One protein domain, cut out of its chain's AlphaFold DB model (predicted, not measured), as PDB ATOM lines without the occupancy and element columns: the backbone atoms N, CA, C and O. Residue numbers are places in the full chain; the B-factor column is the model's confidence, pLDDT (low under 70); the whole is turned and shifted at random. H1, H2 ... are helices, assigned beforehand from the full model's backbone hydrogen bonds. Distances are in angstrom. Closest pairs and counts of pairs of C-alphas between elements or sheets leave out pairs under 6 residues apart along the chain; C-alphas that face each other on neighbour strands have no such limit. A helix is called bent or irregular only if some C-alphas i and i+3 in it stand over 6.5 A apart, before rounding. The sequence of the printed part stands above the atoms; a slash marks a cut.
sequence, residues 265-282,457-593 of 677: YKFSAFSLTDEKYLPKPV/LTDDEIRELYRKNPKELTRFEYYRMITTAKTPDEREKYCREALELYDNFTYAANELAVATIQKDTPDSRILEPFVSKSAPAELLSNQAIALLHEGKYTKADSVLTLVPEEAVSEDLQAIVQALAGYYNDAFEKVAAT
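Overview. This is residues 265 to 282 and 457 to 593 of the 677 residues of an uncharacterized protein of Bacteroides sp. AF27-33 (UniProt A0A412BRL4). The domain is a rod of eight short helices stacked in chain order from one end to the other, with H1 at one end, H4 and H5 in the middle and H8 at the other end. The opening stretch, residues 265 to 282, holds no named helix and runs back along the side of this stack, from near the last printed residue to near H1. The printed part has 155 residues with eight named helices, H1 to H8, and no named strand; its class is all helix. It is compact, with a radius of gyration of the C-alphas of 17.1 A, and spans 57 by 27 by 22 A.

Arrangement. H1, residues 459 to 468, touches H2, residues 475 to 484, closest at the C-alphas of Ile 462 and Glu 477, 6.3 A; the tilt of 68 degrees is steep, only just short of perpendicular. H2 forms a hairpin with H3, residues 488 to 501, at a shallow tilt of 7 degrees, opposite ways; C-alphas 482 and 491, the closest, are 5.0 A apart. H3 and H4, residues 506 to 518, form another, closest at C-alphas 495 and 508, 4.8 A. H2, H3 and H4 are an up and down bundle, each running against the one before; residues 507 to 508 of H4 alone touch H2, only just, with 3 pairs of C-alphas within 8 A, the closest being 479 and 508 at 7.3 A. H4 touches H5, residues 537 to 549, at C-alphas 510 and 539, 5.9 A, at a steep tilt of 40 degrees, the same way. H5 and H6, residues 553 to 560, form a hairpin at 3 degrees, with C-alphas 544 and 556 closest at 4.4 A. H6 forms a hairpin with H7, residues 570 to 580, closest at C-alphas 553 and 580, 5.0 A. H7 touches H8, residues 583 to 591, at C-alphas 574 and 586, 4.6 A. H1 and H8 are apart. Each O i to N i+4 pair is within hydrogen-bond range in H1 to H7, and 3 of 5 are in H8, which is irregular: C-alphas 585 and 588 are 7.6 A apart.

Along the chain. H1 begins at C-alpha 459 (29.124, 4.800, 8.223). H3 is the longest helix, 20.3 A; H5 measures 18.4 A, H4 18.3 A. H8 ends at C-alpha 591 (54.253, 31.594, 39.316).

Size, cuts and confidence. The C-alphas farthest apart, of Lys 468 and Asn 584, are 57.9 A apart. Residues 283 to 456 are not printed; C-alphas 282 and 457 are 8.9 A apart across the cut. The link from H4 to H5 is long, 18 residues. The mean pLDDT of the printed part is 92.1, and residue 282 is under 70.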
ATOM      1  N   TYR A 265      43.572  28.121  37.007       94.06
ATOM      2  CA  TYR A 265      44.021  27.197  35.974       94.06
ATOM      3  C   TYR A 265      42.845  26.739  35.118       94.06
ATOM      4  O   TYR A 265      41.692  26.716  35.551       94.06
ATOM      5  N   LYS A 266      43.146  26.352  33.878       91.31
ATOM      6  CA  LYS A 266      42.186  25.729  32.970       91.31
ATOM      7  C   LYS A 266      42.919  24.765  32.056       91.31
ATOM      8  O   LYS A 266      43.857  25.157  31.370       91.31
ATOM      9  N   PHE A 267      42.454  23.525  32.015       91.56
ATOM     10  CA  PHE A 267      43.019  22.502  31.146       91.56
ATOM     11  C   PHE A 267      42.058  22.159  30.018       91.56
ATOM     12  O   PHE A 267      40.840  22.141  30.193       91.56
ATOM     13  N   SER A 268      42.626  21.887  28.847       91.62
ATOM     14  CA  SER A 268      41.890  21.235  27.767       91.62
ATOM     15  C   SER A 268      41.952  19.728  27.967       91.62
ATOM     16  O   SER A 268      42.947  19.207  28.462       91.62
ATOM     17  N   ALA A 269      40.892  19.030  27.574       93.50
ATOM     18  CA  ALA A 269      40.898  17.578  27.583       93.50
ATOM     19  C   ALA A 269      41.770  17.013  26.452       93.50
ATOM     20  O   ALA A 269      41.895  17.618  25.384       93.50
ATOM     21  N   PHE A 270      42.318  15.823  26.674       93.25
ATOM     22  CA  PHE A 270      43.220  15.140  25.754       93.25
ATOM     23  C   PHE A 270      42.504  13.969  25.063       93.25
ATOM     24  O   PHE A 270      42.066  13.021  25.716       93.25
ATOM     25  N   SER A 271      42.357  14.014  23.738       92.19
ATOM     26  CA  SER A 271      41.792  12.892  22.967       92.19
ATOM     27  C   SER A 271      42.849  11.822  22.699       92.19
ATOM     28  O   SER A 271      44.023  12.134  22.518       92.19
ATOM     29  N   LEU A 272      42.430  10.558  22.625       90.19
ATOM     30  CA  LEU A 272      43.341   9.456  22.306       90.19
ATOM     31  C   LEU A 272      43.744   9.494  20.833       90.19
ATOM     32  O   LEU A 272      42.882   9.470  19.952       90.19
ATOM     33  N   THR A 273      45.051   9.502  20.581       81.25
ATOM     34  CA  THR A 273      45.617   9.539  19.221       81.25
ATOM     35  C   THR A 273      46.341   8.253  18.822       81.25
ATOM     36  O   THR A 273      46.458   7.961  17.634       81.25
ATOM     37  N   ASP A 274      46.789   7.455  19.794       81.00
ATOM     38  CA  ASP A 274      47.545   6.227  19.546       81.00
ATOM     39  C   ASP A 274      46.643   5.099  19.010       81.00
ATOM     40  O   ASP A 274      45.713   4.632  19.680       81.00
ATOM     41  N   GLU A 275      46.963   4.620  17.803       80.81
ATOM     42  CA  GLU A 275      46.240   3.558  17.099       80.81
ATOM     43  C   GLU A 275      46.126   2.258  17.905       80.81
ATOM     44  O   GLU A 275      45.183   1.490  17.695       80.81
ATOM     45  N   LYS A 276      47.037   1.993  18.854       81.38
ATOM     46  CA  LYS A 276      46.998   0.762  19.661       81.38
ATOM     47  C   LYS A 276      45.769   0.672  20.571       81.38
ATOM     48  O   LYS A 276      45.381  -0.434  20.943       81.38
ATOM     49  N   TYR A 277      45.168   1.811  20.921       79.06
ATOM     50  CA  TYR A 277      43.959   1.881  21.748       79.06
ATOM     51  C   TYR A 277      42.675   2.015  20.921       79.06
ATOM     52  O   TYR A 277      41.576   2.015  21.484       79.06
ATOM     53  N   LEU A 278      42.792   2.110  19.593       83.12
ATOM     54  CA  LEU A 278      41.647   2.190  18.698       83.12
ATOM     55  C   LEU A 278      41.136   0.779  18.364       83.12
ATOM     56  O   LEU A 278      41.926  -0.113  18.033       83.12
ATOM     57  N   PRO A 279      39.812   0.536  18.427       84.25
ATOM     58  CA  PRO A 279      39.249  -0.723  17.968       84.25
ATOM     59  C   PRO A 279      39.592  -0.972  16.500       84.25
ATOM     60  O   PRO A 279      39.573  -0.055  15.680       84.25
ATOM     61  N   LYS A 280      39.853  -2.231  16.151       79.19
ATOM     62  CA  LYS A 280      40.103  -2.639  14.765       79.19
ATOM     63  C   LYS A 280      38.800  -3.052  14.078       79.19
ATOM     64  O   LYS A 280      37.930  -3.616  14.749       79.19
ATOM     65  N   PRO A 281      38.660  -2.812  12.761       76.19
ATOM     66  CA  PRO A 281      37.497  -3.262  12.012       76.19
ATOM     67  C   PRO A 281      37.353  -4.778  12.102       76.19
ATOM     68  O   PRO A 281      38.310  -5.524  11.887       76.19
ATOM     69  N   VAL A 282      36.137  -5.231  12.403       69.94
ATOM     70  CA  VAL A 282      35.779  -6.646  12.320       69.94
ATOM     71  C   VAL A 282      35.260  -6.904  10.912       69.94
ATOM     72  O   VAL A 282      34.238  -6.348  10.511       69.94
ATOM     73  N   LEU A 457      31.384  -2.419   7.806       82.44
ATOM     74  CA  LEU A 457      30.216  -1.592   7.507       82.44
ATOM     75  C   LEU A 457      30.631  -0.168   7.115       82.44
ATOM     76  O   LEU A 457      31.590   0.380   7.667       82.44
ATOM     77  N   THR A 458      29.898   0.434   6.178       86.81
ATOM     78  CA  THR A 458      30.009   1.874   5.905       86.81
ATOM     79  C   THR A 458      29.347   2.677   7.022       86.81
ATOM     80  O   THR A 458      28.459   2.181   7.712       86.81
ATOM     81  N   ASP A 459      29.716   3.949   7.180       90.06
ATOM     82  CA  ASP A 459      29.124   4.800   8.223       90.06
ATOM     83  C   ASP A 459      27.589   4.933   8.081       90.06
ATOM     84  O   ASP A 459      26.885   5.103   9.077       90.06
ATOM     85  N   ASP A 460      27.046   4.829   6.861       89.31
ATOM     86  CA  ASP A 460      25.598   4.811   6.620       89.31
ATOM     87  C   ASP A 460      24.958   3.491   7.076       89.31
ATOM     88  O   ASP A 460      23.939   3.515   7.770       89.31
ATOM     89  N   GLU A 461      25.577   2.349   6.756       87.81
ATOM     90  CA  GLU A 461      25.124   1.024   7.199       87.81
ATOM     91  C   GLU A 461      25.170   0.900   8.730       87.81
ATOM     92  O   GLU A 461      24.237   0.364   9.331       87.81
ATOM     93  N   ILE A 462      26.210   1.447   9.374       91.19
ATOM     94  CA  ILE A 462      26.330   1.502  10.840       91.19
ATOM     95  C   ILE A 462      25.181   2.321  11.432       91.19
ATOM     96  O   ILE A 462      24.531   1.878  12.380       91.19
ATOM     97  N   ARG A 463      24.878   3.492  10.855       91.56
ATOM     98  CA  ARG A 463      23.765   4.340  11.310       91.56
ATOM     99  C   ARG A 463      22.408   3.660  11.136       91.56
ATOM    100  O   ARG A 463      21.534   3.823  11.989       91.56
ATOM    101  N   GLU A 464      22.206   2.900  10.063       92.06
ATOM    102  CA  GLU A 464      20.991   2.096   9.894       92.06
ATOM    103  C   GLU A 464      20.899   0.953  10.905       92.06
ATOM    104  O   GLU A 464      19.825   0.737  11.472       92.06
ATOM    105  N   LEU A 465      22.004   0.242  11.150       89.06
ATOM    106  CA  LEU A 465      22.052  -0.836  12.133       89.06
ATOM    107  C   LEU A 465      21.772  -0.302  13.538       89.06
ATOM    108  O   LEU A 465      20.927  -0.850  14.236       89.06
ATOM    109  N   TYR A 466      22.378   0.828  13.897       92.50
ATOM    110  CA  TYR A 466      22.143   1.511  15.164       92.50
ATOM    111  C   TYR A 466      20.664   1.866  15.358       92.50
ATOM    112  O   TYR A 466      20.101   1.628  16.420       92.50
ATOM    113  N   ARG A 467      19.981   2.365  14.318       92.56
ATOM    114  CA  ARG A 467      18.536   2.663  14.391       92.56
ATOM    115  C   ARG A 467      17.671   1.419  14.593       92.56
ATOM    116  O   ARG A 467      16.584   1.536  15.152       92.56
ATOM    117  N   LYS A 468      18.110   0.259  14.097       92.94
ATOM    118  CA  LYS A 468      17.372  -1.007  14.210       92.94
ATOM    119  C   LYS A 468      17.638  -1.694  15.544       92.94
ATOM    120  O   LYS A 468      16.690  -2.051  16.237       92.94
ATOM    121  N   ASN A 469      18.908  -1.893  15.881       90.81
ATOM    122  CA  ASN A 469      19.336  -2.557  17.103       90.81
ATOM    123  C   ASN A 469      20.760  -2.112  17.509       90.81
ATOM    124  O   ASN A 469      21.740  -2.707  17.058       90.81
ATOM    125  N   PRO A 470      20.899  -1.113  18.402       88.12
ATOM    126  CA  PRO A 470      22.198  -0.629  18.876       88.12
ATOM    127  C   PRO A 470      23.091  -1.717  19.487       88.12
ATOM    128  O   PRO A 470      24.310  -1.654  19.379       88.12
ATOM    129  N   LYS A 471      22.491  -2.746  20.100       89.44
ATOM    130  CA  LYS A 471      23.220  -3.807  20.812       89.44
ATOM    131  C   LYS A 471      24.008  -4.739  19.892       89.44
ATOM    132  O   LYS A 471      24.848  -5.489  20.373       89.44
ATOM    133  N   GLU A 472      23.721  -4.716  18.592       86.19
ATOM    134  CA  GLU A 472      24.462  -5.490  17.593       86.19
ATOM    135  C   GLU A 472      25.754  -4.794  17.148       86.19
ATOM    136  O   GLU A 472      26.579  -5.429  16.493       86.19
ATOM    137  N   LEU A 473      25.956  -3.518  17.506       88.56
ATOM    138  CA  LEU A 473      27.173  -2.800  17.150       88.56
ATOM    139  C   LEU A 473      28.356  -3.288  17.991       88.56
ATOM    140  O   LEU A 473      28.339  -3.305  19.224       88.56
ATOM    141  N   THR A 474      29.434  -3.616  17.298       89.56
ATOM    142  CA  THR A 474      30.767  -3.869  17.838       89.56
ATOM    143  C   THR A 474      31.421  -2.578  18.341       89.56
ATOM    144  O   THR A 474      31.026  -1.464  17.985       89.56
ATOM    145  N   ARG A 475      32.508  -2.706  19.116       89.88
ATOM    146  CA  ARG A 475      33.322  -1.555  19.557       89.88
ATOM    147  C   ARG A 475      33.818  -0.696  18.389       89.88
ATOM    148  O   ARG A 475      33.872   0.522  18.517       89.88
ATOM    149  N   PHE A 476      34.167  -1.309  17.255       90.00
ATOM    150  CA  PHE A 476      34.610  -0.570  16.068       90.00
ATOM    151  C   PHE A 476      33.493   0.273  15.459       90.00
ATOM    152  O   PHE A 476      33.708   1.428  15.104       90.00
ATOM    153  N   GLU A 477      32.287  -0.276  15.367       91.94
ATOM    154  CA  GLU A 477      31.142   0.441  14.807       91.94
ATOM    155  C   GLU A 477      30.716   1.592  15.732       91.94
ATOM    156  O   GLU A 477      30.457   2.694  15.252       91.94
ATOM    157  N   TYR A 478      30.772   1.400  17.056       93.81
ATOM    158  CA  TYR A 478      30.620   2.499  18.017       93.81
ATOM    159  C   TYR A 478      31.730   3.552  17.900       93.81
ATOM    160  O   TYR A 478      31.438   4.745  17.915       93.81
ATOM    161  N   TYR A 479      32.989   3.148  17.718       93.38
ATOM    162  CA  TYR A 479      34.093   4.077  17.445       93.38
ATOM    163  C   TYR A 479      33.818   4.942  16.200       93.38
ATOM    164  O   TYR A 479      33.975   6.165  16.240       93.38
ATOM    165  N   ARG A 480      33.324   4.340  15.108       93.75
ATOM    166  CA  ARG A 480      32.893   5.079  13.907       93.75
ATOM    167  C   ARG A 480      31.735   6.033  14.200       93.75
ATOM    168  O   ARG A 480      31.761   7.171  13.739       93.75
ATOM    169  N   MET A 481      30.755   5.625  15.005       94.69
ATOM    170  CA  MET A 481      29.646   6.497  15.419       94.69
ATOM    171  C   MET A 481      30.121   7.706  16.236       94.69
ATOM    172  O   MET A 481      29.701   8.826  15.961       94.69
ATOM    173  N   ILE A 482      31.029   7.504  17.195       94.75
ATOM    174  CA  ILE A 482      31.594   8.563  18.050       94.75
ATOM    175  C   ILE A 482      32.392   9.571  17.208       94.75
ATOM    176  O   ILE A 482      32.202  10.783  17.330       94.75
ATOM    177  N   THR A 483      33.248   9.075  16.310       93.00
ATOM    178  CA  THR A 483      34.102   9.912  15.446       93.00
ATOM    179  C   THR A 483      33.324  10.666  14.367       93.00
ATOM    180  O   THR A 483      33.693  11.788  14.026       93.00
ATOM    181  N   THR A 484      32.235  10.091  13.849       94.12
ATOM    182  CA  THR A 484      31.385  10.720  12.818       94.12
ATOM    183  C   THR A 484      30.174  11.473  13.380       94.12
ATOM    184  O   THR A 484      29.367  12.002  12.609       94.12
ATOM    185  N   ALA A 485      30.038  11.546  14.709       93.88
ATOM    186  CA  ALA A 485      28.982  12.299  15.378       93.88
ATOM    187  C   ALA A 485      29.010  13.778  14.964       93.88
ATOM    188  O   ALA A 485      30.074  14.402  14.907       93.88
ATOM    189  N   LYS A 486      27.834  14.355  14.692       93.00
ATOM    190  CA  LYS A 486      27.732  15.734  14.186       93.00
ATOM    191  C   LYS A 486      27.771  16.767  15.299       93.00
ATOM    192  O   LYS A 486      28.161  17.906  15.062       93.00
ATOM    193  N   THR A 487      27.321  16.378  16.487       94.12
ATOM    194  CA  THR A 487      27.227  17.258  17.650       94.12
ATOM    195  C   THR A 487      27.936  16.640  18.857       94.12
ATOM    196  O   THR A 487      28.022  15.411  18.951       94.12
ATOM    197  N   PRO A 488      28.429  17.463  19.803       92.06
ATOM    198  CA  PRO A 488      28.991  16.966  21.059       92.06
ATOM    199  C   PRO A 488      28.006  16.103  21.859       92.06
ATOM    200  O   PRO A 488      28.410  15.102  22.442       92.06
ATOM    201  N   ASP A 489      26.711  16.435  21.834       93.00
ATOM    202  CA  ASP A 489      25.677  15.680  22.552       93.00
ATOM    203  C   ASP A 489      25.423  14.298  21.934       93.00
ATOM    204  O   ASP A 489      25.274  13.313  22.657       93.00
ATOM    205  N   GLU A 490      25.424  14.194  20.598       94.31
ATOM    206  CA  GLU A 490      25.389  12.892  19.919       94.31
ATOM    207  C   GLU A 490      26.613  12.051  20.288       94.31
ATOM    208  O   GLU A 490      26.473  10.864  20.584       94.31
ATOM    209  N   ARG A 491      27.804  12.666  20.304       94.81
ATOM    210  CA  ARG A 491      29.047  11.979  20.665       94.81
ATOM    211  C   ARG A 491      28.978  11.430  22.086       94.81
ATOM    212  O   ARG A 491      29.238  10.248  22.289       94.81
ATOM    213  N   GLU A 492      28.580  12.263  23.044       95.56
ATOM    214  CA  GLU A 492      28.437  11.868  24.444       95.56
ATOM    215  C   GLU A 492      27.438  10.717  24.602       95.56
ATOM    216  O   GLU A 492      27.728   9.729  25.282       95.56
ATOM    217  N   LYS A 493      26.288  10.810  23.923       95.75
ATOM    218  CA  LYS A 493      25.276   9.753  23.912       95.75
ATOM    219  C   LYS A 493      25.862   8.426  23.425       95.75
ATOM    220  O   LYS A 493      25.687   7.409  24.095       95.75
ATOM    221  N   TYR A 494      26.576   8.430  22.298       96.31
ATOM    222  CA  TYR A 494      27.197   7.215  21.769       96.31
ATOM    223  C   TYR A 494      28.267   6.654  22.707       96.31
ATOM    224  O   TYR A 494      28.338   5.436  22.857       96.31
ATOM    225  N   CYS A 495      29.059   7.501  23.374       96.38
ATOM    226  CA  CYS A 495      30.026   7.036  24.367       96.38
ATOM    227  C   CYS A 495      29.343   6.347  25.558       96.38
ATOM    228  O   CYS A 495      29.777   5.269  25.959       96.38
ATOM    229  N   ARG A 496      28.260   6.926  26.099       96.00
ATOM    230  CA  ARG A 496      27.509   6.331  27.222       96.00
ATOM    231  C   ARG A 496      26.908   4.978  26.844       96.00
ATOM    232  O   ARG A 496      27.149   3.998  27.540       96.00
ATOM    233  N   GLU A 497      26.217   4.899  25.708       95.75
ATOM    234  CA  GLU A 497      25.637   3.638  25.221       95.75
ATOM    235  C   GLU A 497      26.711   2.578  24.921       95.75
ATOM    236  O   GLU A 497      26.513   1.393  25.188       95.75
ATOM    237  N   ALA A 498      27.874   2.992  24.406       95.12
ATOM    238  CA  ALA A 498      28.991   2.084  24.179       95.12
ATOM    239  C   ALA A 498      29.541   1.508  25.493       95.12
ATOM    240  O   ALA A 498      29.865   0.324  25.533       95.12
ATOM    241  N   LEU A 499      29.629   2.309  26.560       94.88
ATOM    242  CA  LEU A 499      30.118   1.875  27.876       94.88
ATOM    243  C   LEU A 499      29.107   1.013  28.641       94.88
ATOM    244  O   LEU A 499      29.514   0.151  29.414       94.88
ATOM    245  N   GLU A 500      27.805   1.182  28.391       93.88
ATOM    246  CA  GLU A 500      26.774   0.270  28.910       93.88
ATOM    247  C   GLU A 500      26.912  -1.151  28.338       93.88
ATOM    248  O   GLU A 500      26.602  -2.130  29.018       93.88
ATOM    249  N   LEU A 501      27.373  -1.274  27.089       91.75
ATOM    250  CA  LEU A 501      27.589  -2.561  26.418       91.75
ATOM    251  C   LEU A 501      29.004  -3.112  26.618       91.75
ATOM    252  O   LEU A 501      29.200  -4.328  26.642       91.75
ATOM    253  N   TYR A 502      29.990  -2.224  26.729       90.50
ATOM    254  CA  TYR A 502      31.406  -2.552  26.785       90.50
ATOM    255  C   TYR A 502      32.088  -1.774  27.915       90.50
ATOM    256  O   TYR A 502      32.687  -0.722  27.693       90.50
ATOM    257  N   ASP A 503      32.057  -2.353  29.110       86.50
ATOM    258  CA  ASP A 503      32.688  -1.828  30.326       86.50
ATOM    259  C   ASP A 503      34.189  -1.519  30.172       86.50
ATOM    260  O   ASP A 503      34.675  -0.545  30.729       86.50
ATOM    261  N   ASN A 504      34.922  -2.299  29.371       86.12
ATOM    262  CA  ASN A 504      36.351  -2.112  29.105       86.12
ATOM    263  C   ASN A 504      36.628  -1.427  27.749       86.12
ATOM    264  O   ASN A 504      37.494  -1.855  26.978       86.12
ATOM    265  N   PHE A 505      35.856  -0.395  27.398       92.50
ATOM    266  CA  PHE A 505      36.047   0.363  26.158       92.50
ATOM    267  C   PHE A 505      36.779   1.693  26.395       92.50
ATOM    268  O   PHE A 505      36.175   2.764  26.436       92.50
ATOM    269  N   THR A 506      38.112   1.622  26.462       92.19
ATOM    270  CA  THR A 506      39.013   2.752  26.765       92.19
ATOM    271  C   THR A 506      38.760   3.998  25.913       92.19
ATOM    272  O   THR A 506      38.711   5.100  26.450       92.19
ATOM    273  N   TYR A 507      38.567   3.842  24.596       93.75
ATOM    274  CA  TYR A 507      38.329   4.986  23.713       93.75
ATOM    275  C   TYR A 507      37.027   5.720  24.042       93.75
ATOM    276  O   TYR A 507      37.033   6.936  24.204       93.75
ATOM    277  N   ALA A 508      35.921   4.985  24.199       95.31
ATOM    278  CA  ALA A 508      34.634   5.576  24.556       95.31
ATOM    279  C   ALA A 508      34.671   6.233  25.946       95.31
ATOM    280  O   ALA A 508      34.108   7.311  26.119       95.31
ATOM    281  N   ALA A 509      35.374   5.627  26.911       96.38
ATOM    282  CA  ALA A 509      35.568   6.200  28.242       96.38
ATOM    283  C   ALA A 509      36.334   7.528  28.184       96.38
ATOM    284  O   ALA A 509      35.881   8.521  28.753       96.38
ATOM    285  N   ASN A 510      37.447   7.579  27.444       96.56
ATOM    286  CA  ASN A 510      38.220   8.809  27.287       96.56
ATOM    287  C   ASN A 510      37.433   9.899  26.555       96.56
ATOM    288  O   ASN A 510      37.423  11.038  27.005       96.56
ATOM    289  N   GLU A 511      36.736   9.567  25.468       96.56
ATOM    290  CA  GLU A 511      35.917  10.550  24.749       96.56
ATOM    291  C   GLU A 511      34.728  11.048  25.584       96.56
ATOM    292  O   GLU A 511      34.348  12.215  25.481       96.56
ATOM    293  N   LEU A 512      34.161  10.206  26.458       97.19
ATOM    294  CA  LEU A 512      33.163  10.653  27.431       97.19
ATOM    295  C   LEU A 512      33.774  11.630  28.443       97.19
ATOM    296  O   LEU A 512      33.190  12.682  28.698       97.19
ATOM    297  N   ALA A 513      34.962  11.326  28.973       97.44
ATOM    298  CA  ALA A 513      35.677  12.229  29.872       97.44
ATOM    299  C   ALA A 513      35.985  13.573  29.192       97.44
ATOM    300  O   ALA A 513      35.687  14.626  29.756       97.44
ATOM    301  N   VAL A 514      36.463  13.552  27.943       96.81
ATOM    302  CA  VAL A 514      36.679  14.749  27.112       96.81
ATOM    303  C   VAL A 514      35.404  15.586  27.009       96.81
ATOM    304  O   VAL A 514      35.452  16.793  27.251       96.81
ATOM    305  N   ALA A 515      34.261  14.961  26.713       95.81
ATOM    306  CA  ALA A 515      32.981  15.661  26.623       95.81
ATOM    307  C   ALA A 515      32.578  16.313  27.959       95.81
ATOM    308  O   ALA A 515      32.158  17.471  27.973       95.81
ATOM    309  N   THR A 516      32.749  15.611  29.083       95.88
ATOM    310  CA  THR A 516      32.427  16.155  30.415       95.88
ATOM    311  C   THR A 516      33.349  17.302  30.833       95.88
ATOM    312  O   THR A 516      32.873  18.306  31.362       95.88
ATOM    313  N   ILE A 517      34.646  17.218  30.516       95.56
ATOM    314  CA  ILE A 517      35.617  18.289  30.779       95.56
ATOM    315  C   ILE A 517      35.293  19.529  29.939       95.56
ATOM    316  O   ILE A 517      35.296  20.643  30.454       95.56
ATOM    317  N   GLN A 518      34.944  19.359  28.660       94.19
ATOM    318  CA  GLN A 518      34.540  20.474  27.793       94.19
ATOM    319  C   GLN A 518      33.260  21.175  28.269       94.19
ATOM    320  O   GLN A 518      33.085  22.366  28.010       94.19
ATOM    321  N   LYS A 519      32.376  20.448  28.964       93.56
ATOM    322  CA  LYS A 519      31.145  20.970  29.577       93.56
ATOM    323  C   LYS A 519      31.349  21.528  30.988       93.56
ATOM    324  O   LYS A 519      30.354  21.852  31.627       93.56
ATOM    325  N   ASP A 520      32.589  21.607  31.474       93.62
ATOM    326  CA  ASP A 520      32.913  22.049  32.839       93.62
ATOM    327  C   ASP A 520      32.189  21.221  33.922       93.62
ATOM    328  O   ASP A 520      31.815  21.704  34.985       93.62
ATOM    329  N   THR A 521      31.950  19.939  33.619       94.88
ATOM    330  CA  THR A 521      31.385  18.948  34.547       94.88
ATOM    331  C   THR A 521      32.207  17.648  34.584       94.88
ATOM    332  O   THR A 521      31.622  16.570  34.447       94.88
ATOM    333  N   PRO A 522      33.553  17.695  34.735       95.25
ATOM    334  CA  PRO A 522      34.370  16.485  34.829       95.25
ATOM    335  C   PRO A 522      33.862  15.502  35.896       95.25
ATOM    336  O   PRO A 522      33.467  15.915  36.985       95.25
ATOM    337  N   ASP A 523      33.938  14.205  35.601       95.56
ATOM    338  CA  ASP A 523      33.577  13.131  36.532       95.56
ATOM    339  C   ASP A 523      34.684  12.072  36.570       95.56
ATOM    340  O   ASP A 523      34.900  11.324  35.608       95.56
ATOM    341  N   SER A 524      35.389  12.002  37.700       96.19
ATOM    342  CA  SER A 524      36.537  11.109  37.890       96.19
ATOM    343  C   SER A 524      36.159   9.625  37.884       96.19
ATOM    344  O   SER A 524      37.017   8.768  37.663       96.19
ATOM    345  N   ARG A 525      34.876   9.290  38.070       96.06
ATOM    346  CA  ARG A 525      34.392   7.899  38.077       96.06
ATOM    347  C   ARG A 525      34.380   7.277  36.682       96.06
ATOM    348  O   ARG A 525      34.369   6.056  36.567       96.06
ATOM    349  N   ILE A 526      34.382   8.097  35.624       96.31
ATOM    350  CA  ILE A 526      34.361   7.619  34.231       96.31
ATOM    351  C   ILE A 526      35.652   6.864  33.902       96.31
ATOM    352  O   ILE A 526      35.603   5.795  33.293       96.31
ATOM    353  N   LEU A 527      36.806   7.420  34.290       96.50
ATOM    354  CA  LEU A 527      38.115   6.861  33.947       96.50
ATOM    355  C   LEU A 527      38.751   6.056  35.079       96.50
ATOM    356  O   LEU A 527      39.685   5.307  34.803       96.50
ATOM    357  N   GLU A 528      38.242   6.146  36.313       94.88
ATOM    358  CA  GLU A 528      38.732   5.385  37.471       94.88
ATOM    359  C   GLU A 528      38.957   3.882  37.179       94.88
ATOM    360  O   GLU A 528      40.049   3.397  37.486       94.88
ATOM    361  N   PRO A 529      38.048   3.145  36.499       94.38
ATOM    362  CA  PRO A 529      38.262   1.725  36.185       94.38
ATOM    363  C   PRO A 529      39.405   1.444  35.194       94.38
ATOM    364  O   PRO A 529      39.867   0.309  35.090       94.38
ATOM    365  N   PHE A 530      39.852   2.456  34.445       92.62
ATOM    366  CA  PHE A 530      40.859   2.337  33.386       92.62
ATOM    367  C   PHE A 530      42.261   2.777  33.832       92.62
ATOM    368  O   PHE A 530      43.229   2.608  33.082       92.62
ATOM    369  N   VAL A 531      42.390   3.329  35.041       93.25
ATOM    370  CA  VAL A 531      43.665   3.801  35.586       93.25
ATOM    371  C   VAL A 531      44.603   2.618  35.821       93.25
ATOM    372  O   VAL A 531      44.352   1.737  36.641       93.25
ATOM    373  N   SER A 532      45.724   2.603  35.105       90.69
ATOM    374  CA  SER A 532      46.782   1.603  35.264       90.69
ATOM    375  C   SER A 532      48.117   2.139  34.743       90.69
ATOM    376  O   SER A 532      48.144   3.102  33.983       90.69
ATOM    377  N   LYS A 533      49.233   1.481  35.086       87.69
ATOM    378  CA  LYS A 533      50.569   1.822  34.545       87.69
ATOM    379  C   LYS A 533      50.672   1.681  33.022       87.69
ATOM    380  O   LYS A 533      51.560   2.257  32.413       87.69
ATOM    381  N   SER A 534      49.805   0.870  32.419       86.06
ATOM    382  CA  SER A 534      49.735   0.666  30.969       86.06
ATOM    383  C   SER A 534      48.714   1.574  30.283       86.06
ATOM    384  O   SER A 534      48.507   1.431  29.081       86.06
ATOM    385  N   ALA A 535      48.029   2.444  31.027       90.25
ATOM    386  CA  ALA A 535      47.027   3.332  30.461       90.25
ATOM    387  C   ALA A 535      47.678   4.430  29.592       90.25
ATOM    388  O   ALA A 535      48.834   4.797  29.814       90.25
ATOM    389  N   PRO A 536      46.952   4.964  28.595       91.06
ATOM    390  CA  PRO A 536      47.406   6.113  27.818       91.06
ATOM    391  C   PRO A 536      47.667   7.346  28.698       91.06
ATOM    392  O   PRO A 536      46.926   7.597  29.652       91.06
ATOM    393  N   ALA A 537      48.667   8.151  28.330       92.81
ATOM    394  CA  ALA A 537      49.001   9.389  29.038       92.81
ATOM    395  C   ALA A 537      47.843  10.399  28.995       92.81
ATOM    396  O   ALA A 537      47.552  11.053  29.996       92.81
ATOM    397  N   GLU A 538      47.130  10.473  27.869       93.75
ATOM    398  CA  GLU A 538      45.967  11.340  27.673       93.75
ATOM    399  C   GLU A 538      44.822  10.970  28.623       93.75
ATOM    400  O   GLU A 538      44.209  11.845  29.234       93.75
ATOM    401  N   LEU A 539      44.588   9.666  28.814       94.88
ATOM    402  CA  LEU A 539      43.570   9.157  29.733       94.88
ATOM    403  C   LEU A 539      43.922   9.502  31.179       94.88
ATOM    404  O   LEU A 539      43.084  10.023  31.913       94.88
ATOM    405  N   LEU A 540      45.162   9.240  31.589       95.62
ATOM    406  CA  LEU A 540      45.629   9.554  32.941       95.62
ATOM    407  C   LEU A 540      45.608  11.070  33.206       95.62
ATOM    408  O   LEU A 540      45.218  11.493  34.292       95.62
ATOM    409  N   SER A 541      45.925  11.887  32.198       95.75
ATOM    410  CA  SER A 541      45.837  13.351  32.274       95.75
ATOM    411  C   SER A 541      44.392  13.826  32.447       95.75
ATOM    412  O   SER A 541      44.112  14.633  33.330       95.75
ATOM    413  N   ASN A 542      43.446  13.279  31.674       97.19
ATOM    414  CA  ASN A 542      42.020  13.578  31.837       97.19
ATOM    415  C   ASN A 542      41.486  13.136  33.206       97.19
ATOM    416  O   ASN A 542      40.692  13.855  33.813       97.19
ATOM    417  N   GLN A 543      41.943  11.989  33.721       97.81
ATOM    418  CA  GLN A 543      41.581  11.542  35.066       97.81
ATOM    419  C   GLN A 543      42.121  12.492  36.139       97.81
ATOM    420  O   GLN A 543      41.402  12.821  37.080       97.81
ATOM    421  N   ALA A 544      43.362  12.966  35.998       97.38
ATOM    422  CA  ALA A 544      43.926  13.959  36.906       97.38
ATOM    423  C   ALA A 544      43.127  15.274  36.867       97.38
ATOM    424  O   ALA A 544      42.797  15.800  37.926       97.38
ATOM    425  N   ILE A 545      42.730  15.753  35.680       97.06
ATOM    426  CA  ILE A 545      41.868  16.940  35.527       97.06
ATOM    427  C   ILE A 545      40.527  16.749  36.250       97.06
ATOM    428  O   ILE A 545      40.087  17.641  36.976       97.06
ATOM    429  N   ALA A 546      39.888  15.586  36.102       97.44
ATOM    430  CA  ALA A 546      38.627  15.308  36.783       97.44
ATOM    431  C   ALA A 546      38.788  15.252  38.313       97.44
ATOM    432  O   ALA A 546      37.971  15.803  39.050       97.44
ATOM    433  N   LEU A 547      39.877  14.653  38.803       96.38
ATOM    434  CA  LEU A 547      40.200  14.618  40.232       96.38
ATOM    435  C   LEU A 547      40.522  16.010  40.796       96.38
ATOM    436  O   LEU A 547      40.123  16.302  41.922       96.38
ATOM    437  N   LEU A 548      41.202  16.873  40.032       95.19
ATOM    438  CA  LEU A 548      41.441  18.270  40.408       95.19
ATOM    439  C   LEU A 548      40.126  19.027  40.599       95.19
ATOM    440  O   LEU A 548      39.945  19.682  41.625       95.19
ATOM    441  N   HIS A 549      39.204  18.891  39.642       93.75
ATOM    442  CA  HIS A 549      37.885  19.522  39.699       93.75
ATOM    443  C   HIS A 549      37.082  19.080  40.935       93.75
ATOM    444  O   HIS A 549      36.405  19.886  41.567       93.75
ATOM    445  N   GLU A 550      37.201  17.813  41.337       92.81
ATOM    446  CA  GLU A 550      36.555  17.277  42.542       92.81
ATOM    447  C   GLU A 550      37.308  17.575  43.856       92.81
ATOM    448  O   GLU A 550      36.883  17.125  44.919       92.81
ATOM    449  N   GLY A 551      38.434  18.296  43.813       93.06
ATOM    450  CA  GLY A 551      39.235  18.613  45.001       93.06
ATOM    451  C   GLY A 551      40.082  17.449  45.532       93.06
ATOM    452  O   GLY A 551      40.574  17.504  46.657       93.06
ATOM    453  N   LYS A 552      40.278  16.379  44.753       94.19
ATOM    454  CA  LYS A 552      41.015  15.156  45.128       94.19
ATOM    455  C   LYS A 552      42.489  15.220  44.708       94.19
ATOM    456  O   LYS A 552      42.997  14.335  44.016       94.19
ATOM    457  N   TYR A 553      43.191  16.261  45.138       94.94
ATOM    458  CA  TYR A 553      44.554  16.602  44.714       94.94
ATOM    459  C   TYR A 553      45.591  15.492  44.929       94.94
ATOM    460  O   TYR A 553      46.341  15.171  44.011       94.94
ATOM    461  N   THR A 554      45.607  14.833  46.091       93.19
ATOM    462  CA  THR A 554      46.558  13.736  46.365       93.19
ATOM    463  C   THR A 554      46.324  12.529  45.448       93.19
ATOM    464  O   THR A 554      47.272  11.849  45.049       93.19
ATOM    465  N   LYS A 555      45.064  12.261  45.076       94.31
ATOM    466  CA  LYS A 555      44.734  11.200  44.111       94.31
ATOM    467  C   LYS A 555      45.150  11.616  42.697       94.31
ATOM    468  O   LYS A 555      45.694  10.784  41.981       94.31
ATOM    469  N   ALA A 556      44.937  12.879  42.314       96.06
ATOM    470  CA  ALA A 556      45.375  13.410  41.021       96.06
ATOM    471  C   ALA A 556      46.898  13.278  40.846       96.06
ATOM    472  O   ALA A 556      47.353  12.767  39.826       96.06
ATOM    473  N   ASP A 557      47.665  13.645  41.875       95.06
ATOM    474  CA  ASP A 557      49.123  13.482  41.909       95.06
ATOM    475  C   ASP A 557      49.526  12.014  41.745       95.06
ATOM    476  O   ASP A 557      50.284  11.666  40.840       95.06
ATOM    477  N   SER A 558      48.903  11.123  42.524       93.69
ATOM    478  CA  SER A 558      49.141   9.677  42.428       93.69
ATOM    479  C   SER A 558      48.886   9.129  41.017       93.69
ATOM    480  O   SER A 558      49.647   8.288  40.545       93.69
ATOM    481  N   VAL A 559      47.848   9.607  40.320       95.44
ATOM    482  CA  VAL A 559      47.546   9.210  38.934       95.44
ATOM    483  C   VAL A 559      48.639   9.676  37.972       95.44
ATOM    484  O   VAL A 559      49.061   8.892  37.122       95.44
ATOM    485  N   LEU A 560      49.135  10.907  38.117       94.12
ATOM    486  CA  LEU A 560      50.187  11.428  37.244       94.12
ATOM    487  C   LEU A 560      51.532  10.720  37.433       94.12
ATOM    488  O   LEU A 560      52.267  10.591  36.458       94.12
ATOM    489  N   THR A 561      51.822  10.152  38.610       92.00
ATOM    490  CA  THR A 561      53.030   9.315  38.797       92.00
ATOM    491  C   THR A 561      53.054   8.049  37.928       92.00
ATOM    492  O   THR A 561      54.096   7.406  37.792       92.00
ATOM    493  N   LEU A 562      51.912   7.658  37.348       91.88
ATOM    494  CA  LEU A 562      51.813   6.519  36.433       91.88
ATOM    495  C   LEU A 562      52.176   6.887  34.990       91.88
ATOM    496  O   LEU A 562      52.399   5.986  34.181       91.88
ATOM    497  N   VAL A 563      52.210   8.179  34.660       87.88
ATOM    498  CA  VAL A 563      52.530   8.671  33.320       87.88
ATOM    499  C   VAL A 563      54.051   8.822  33.191       87.88
ATOM    500  O   VAL A 563      54.691   9.316  34.119       87.88
ATOM    501  N   PRO A 564      54.666   8.422  32.063       84.06
ATOM    502  CA  PRO A 564      56.065   8.751  31.795       84.06
ATOM    503  C   PRO A 564      56.289  10.270  31.842       84.06
ATOM    504  O   PRO A 564      55.505  11.004  31.246       84.06
ATOM    505  N   GLU A 565      57.354  10.739  32.505       75.06
ATOM    506  CA  GLU A 565      57.606  12.179  32.739       75.06
ATOM    507  C   GLU A 565      57.534  13.026  31.457       75.06
ATOM    508  O   GLU A 565      56.946  14.099  31.456       75.06
ATOM    509  N   GLU A 566      58.053  12.512  30.340       79.06
ATOM    510  CA  GLU A 566      58.095  13.208  29.044       79.06
ATOM    511  C   GLU A 566      56.717  13.360  28.368       79.06
ATOM    512  O   GLU A 566      56.585  14.099  27.393       79.06
ATOM    513  N   ALA A 567      55.695  12.642  28.844       80.88
ATOM    514  CA  ALA A 567      54.367  12.594  28.236       80.88
ATOM    515  C   ALA A 567      53.311  13.427  28.985       80.88
ATOM    516  O   ALA A 567      52.204  13.602  28.471       80.88
ATOM    517  N   VAL A 568      53.616  13.930  30.188       79.88
ATOM    518  CA  VAL A 568      52.697  14.779  30.963       79.88
ATOM    519  C   VAL A 568      52.849  16.231  30.525       79.88
ATOM    520  O   VAL A 568      53.957  16.729  30.349       79.88
ATOM    521  N   SER A 569      51.731  16.947  30.394       87.94
ATOM    522  CA  SER A 569      51.775  18.406  30.282       87.94
ATOM    523  C   SER A 569      52.451  18.999  31.522       87.94
ATOM    524  O   SER A 569      51.963  18.824  32.638       87.94
ATOM    525  N   GLU A 570      53.551  19.725  31.321       89.81
ATOM    526  CA  GLU A 570      54.305  20.340  32.418       89.81
ATOM    527  C   GLU A 570      53.436  21.253  33.296       89.81
ATOM    528  O   GLU A 570      53.603  21.264  34.516       89.81
ATOM    529  N   ASP A 571      52.484  21.967  32.690       91.94
ATOM    530  CA  ASP A 571      51.543  22.844  33.391       91.94
ATOM    531  C   ASP A 571      50.570  22.043  34.265       91.94
ATOM    532  O   ASP A 571      50.337  22.388  35.424       91.94
ATOM    533  N   LEU A 572      50.023  20.940  33.733       94.62
ATOM    534  CA  LEU A 572      49.139  20.050  34.491       94.62
ATOM    535  C   LEU A 572      49.873  19.456  35.689       94.62
ATOM    536  O   LEU A 572      49.349  19.479  36.803       94.62
ATOM    537  N   GLN A 573      51.094  18.968  35.473       94.75
ATOM    538  CA  GLN A 573      51.920  18.423  36.540       94.75
ATOM    539  C   GLN A 573      52.199  19.471  37.622       94.75
ATOM    540  O   GLN A 573      51.997  19.183  38.799       94.75
ATOM    541  N   ALA A 574      52.592  20.689  37.237       95.44
ATOM    542  CA  ALA A 574      52.894  21.757  38.184       95.44
ATOM    543  C   ALA A 574      51.670  22.156  39.027       95.44
ATOM    544  O   ALA A 574      51.779  22.284  40.246       95.44
ATOM    545  N   ILE A 575      50.489  22.295  38.416       97.00
ATOM    546  CA  ILE A 575      49.256  22.629  39.148       97.00
ATOM    547  C   ILE A 575      48.834  21.493  40.085       97.00
ATOM    548  O   ILE A 575      48.485  21.752  41.238       97.00
ATOM    549  N   VAL A 576      48.902  20.235  39.632       96.62
ATOM    550  CA  VAL A 576      48.616  19.074  40.489       96.62
ATOM    551  C   VAL A 576      49.584  19.021  41.668       96.62
ATOM    552  O   VAL A 576      49.139  18.871  42.803       96.62
ATOM    553  N   GLN A 577      50.881  19.212  41.428       95.62
ATOM    554  CA  GLN A 577      51.904  19.233  42.474       95.62
ATOM    555  C   GLN A 577      51.682  20.370  43.475       95.62
ATOM    556  O   GLN A 577      51.727  20.134  44.685       95.62
ATOM    557  N   ALA A 578      51.381  21.580  42.993       96.69
ATOM    558  CA  ALA A 578      51.046  22.717  43.842       96.69
ATOM    559  C   ALA A 578      49.852  22.392  44.744       96.69
ATOM    560  O   ALA A 578      49.959  22.500  45.965       96.69
ATOM    561  N   LEU A 579      48.742  21.923  44.169       96.06
ATOM    562  CA  LEU A 579      47.534  21.593  44.925       96.06
ATOM    563  C   LEU A 579      47.729  20.391  45.856       96.06
ATOM    564  O   LEU A 579      47.136  20.362  46.931       96.06
ATOM    565  N   ALA A 580      48.595  19.436  45.504       94.88
ATOM    566  CA  ALA A 580      48.945  18.284  46.332       94.88
ATOM    567  C   ALA A 580      49.901  18.614  47.498       94.88
ATOM    568  O   ALA A 580      50.048  17.790  48.402       94.88
ATOM    569  N   GLY A 581      50.501  19.810  47.527       93.19
ATOM    570  CA  GLY A 581      51.366  20.270  48.620       93.19
ATOM    571  C   GLY A 581      52.864  20.340  48.299       93.19
ATOM    572  O   GLY A 581      53.648  20.723  49.171       93.19
ATOM    573  N   TYR A 582      53.283  20.007  47.075       94.38
ATOM    574  CA  TYR A 582      54.684  20.029  46.628       94.38
ATOM    575  C   TYR A 582      55.075  21.410  46.084       94.38
ATOM    576  O   TYR A 582      55.439  21.584  44.923       94.38
ATOM    577  N   TYR A 583      54.971  22.433  46.936       94.44
ATOM    578  CA  TYR A 583      55.077  23.829  46.498       94.44
ATOM    579  C   TYR A 583      56.433  24.182  45.888       94.44
ATOM    580  O   TYR A 583      56.472  24.925  44.919       94.44
ATOM    581  N   ASN A 584      57.534  23.659  46.436       93.44
ATOM    582  CA  ASN A 584      58.877  23.987  45.949       93.44
ATOM    583  C   ASN A 584      59.099  23.514  44.507       93.44
ATOM    584  O   ASN A 584      59.732  24.224  43.735       93.44
ATOM    585  N   ASP A 585      58.557  22.347  44.155       92.69
ATOM    586  CA  ASP A 585      58.715  21.758  42.824       92.69
ATOM    587  C   ASP A 585      57.819  22.468  41.797       92.69
ATOM    588  O   ASP A 585      58.196  22.640  40.638       92.69
ATOM    589  N   ALA A 586      56.653  22.945  42.240       96.00
ATOM    590  CA  ALA A 586      55.673  23.611  41.389       96.00
ATOM    591  C   ALA A 586      55.866  25.134  41.250       96.00
ATOM    592  O   ALA A 586      55.375  25.713  40.280       96.00
ATOM    593  N   PHE A 587      56.540  25.792  42.205       96.69
ATOM    594  CA  PHE A 587      56.515  27.253  42.368       96.69
ATOM    595  C   PHE A 587      56.857  28.013  41.089       96.69
ATOM    596  O   PHE A 587      56.038  28.801  40.635       96.69
ATOM    597  N   GLU A 588      58.023  27.757  40.493       96.44
ATOM    598  CA  GLU A 588      58.504  28.510  39.324       96.44
ATOM    599  C   GLU A 588      57.527  28.427  38.144       96.44
ATOM    600  O   GLU A 588      57.193  29.438  37.528       96.44
ATOM    601  N   LYS A 589      57.010  27.224  37.862       95.69
ATOM    602  CA  LYS A 589      56.079  26.985  36.751       95.69
ATOM    603  C   LYS A 589      54.730  27.650  36.997       95.69
ATOM    604  O   LYS A 589      54.211  28.327  36.118       95.69
ATOM    605  N   VAL A 590      54.178  27.495  38.200       96.94
ATOM    606  CA  VAL A 590      52.878  28.078  38.551       96.94
ATOM    607  C   VAL A 590      52.966  29.603  38.644       96.94
ATOM    608  O   VAL A 590      52.097  30.291  38.114       96.94
ATOM    609  N   ALA A 591      54.025  30.152  39.239       96.00
ATOM    610  CA  ALA A 591      54.253  31.594  39.316       96.00
ATOM    611  C   ALA A 591      54.389  32.242  37.928       96.00
ATOM    612  O   ALA A 591      53.906  33.351  37.717       96.00
ATOM    613  N   ALA A 592      54.978  31.535  36.959       95.50
ATOM    614  CA  ALA A 592      55.098  32.023  35.588       95.50
ATOM    615  C   ALA A 592      53.748  32.151  34.851       95.50
ATOM    616  O   ALA A 592      53.680  32.858  33.846       95.50
ATOM    617  N   THR A 593      52.677  31.502  35.330       94.50
ATOM    618  CA  THR A 593      51.358  31.555  34.671       94.50
ATOM    619  C   THR A 593      50.662  32.907  34.835       94.50
ATOM    620  O   THR A 593      50.068  33.405  33.880       94.50
TER     621      THR A 593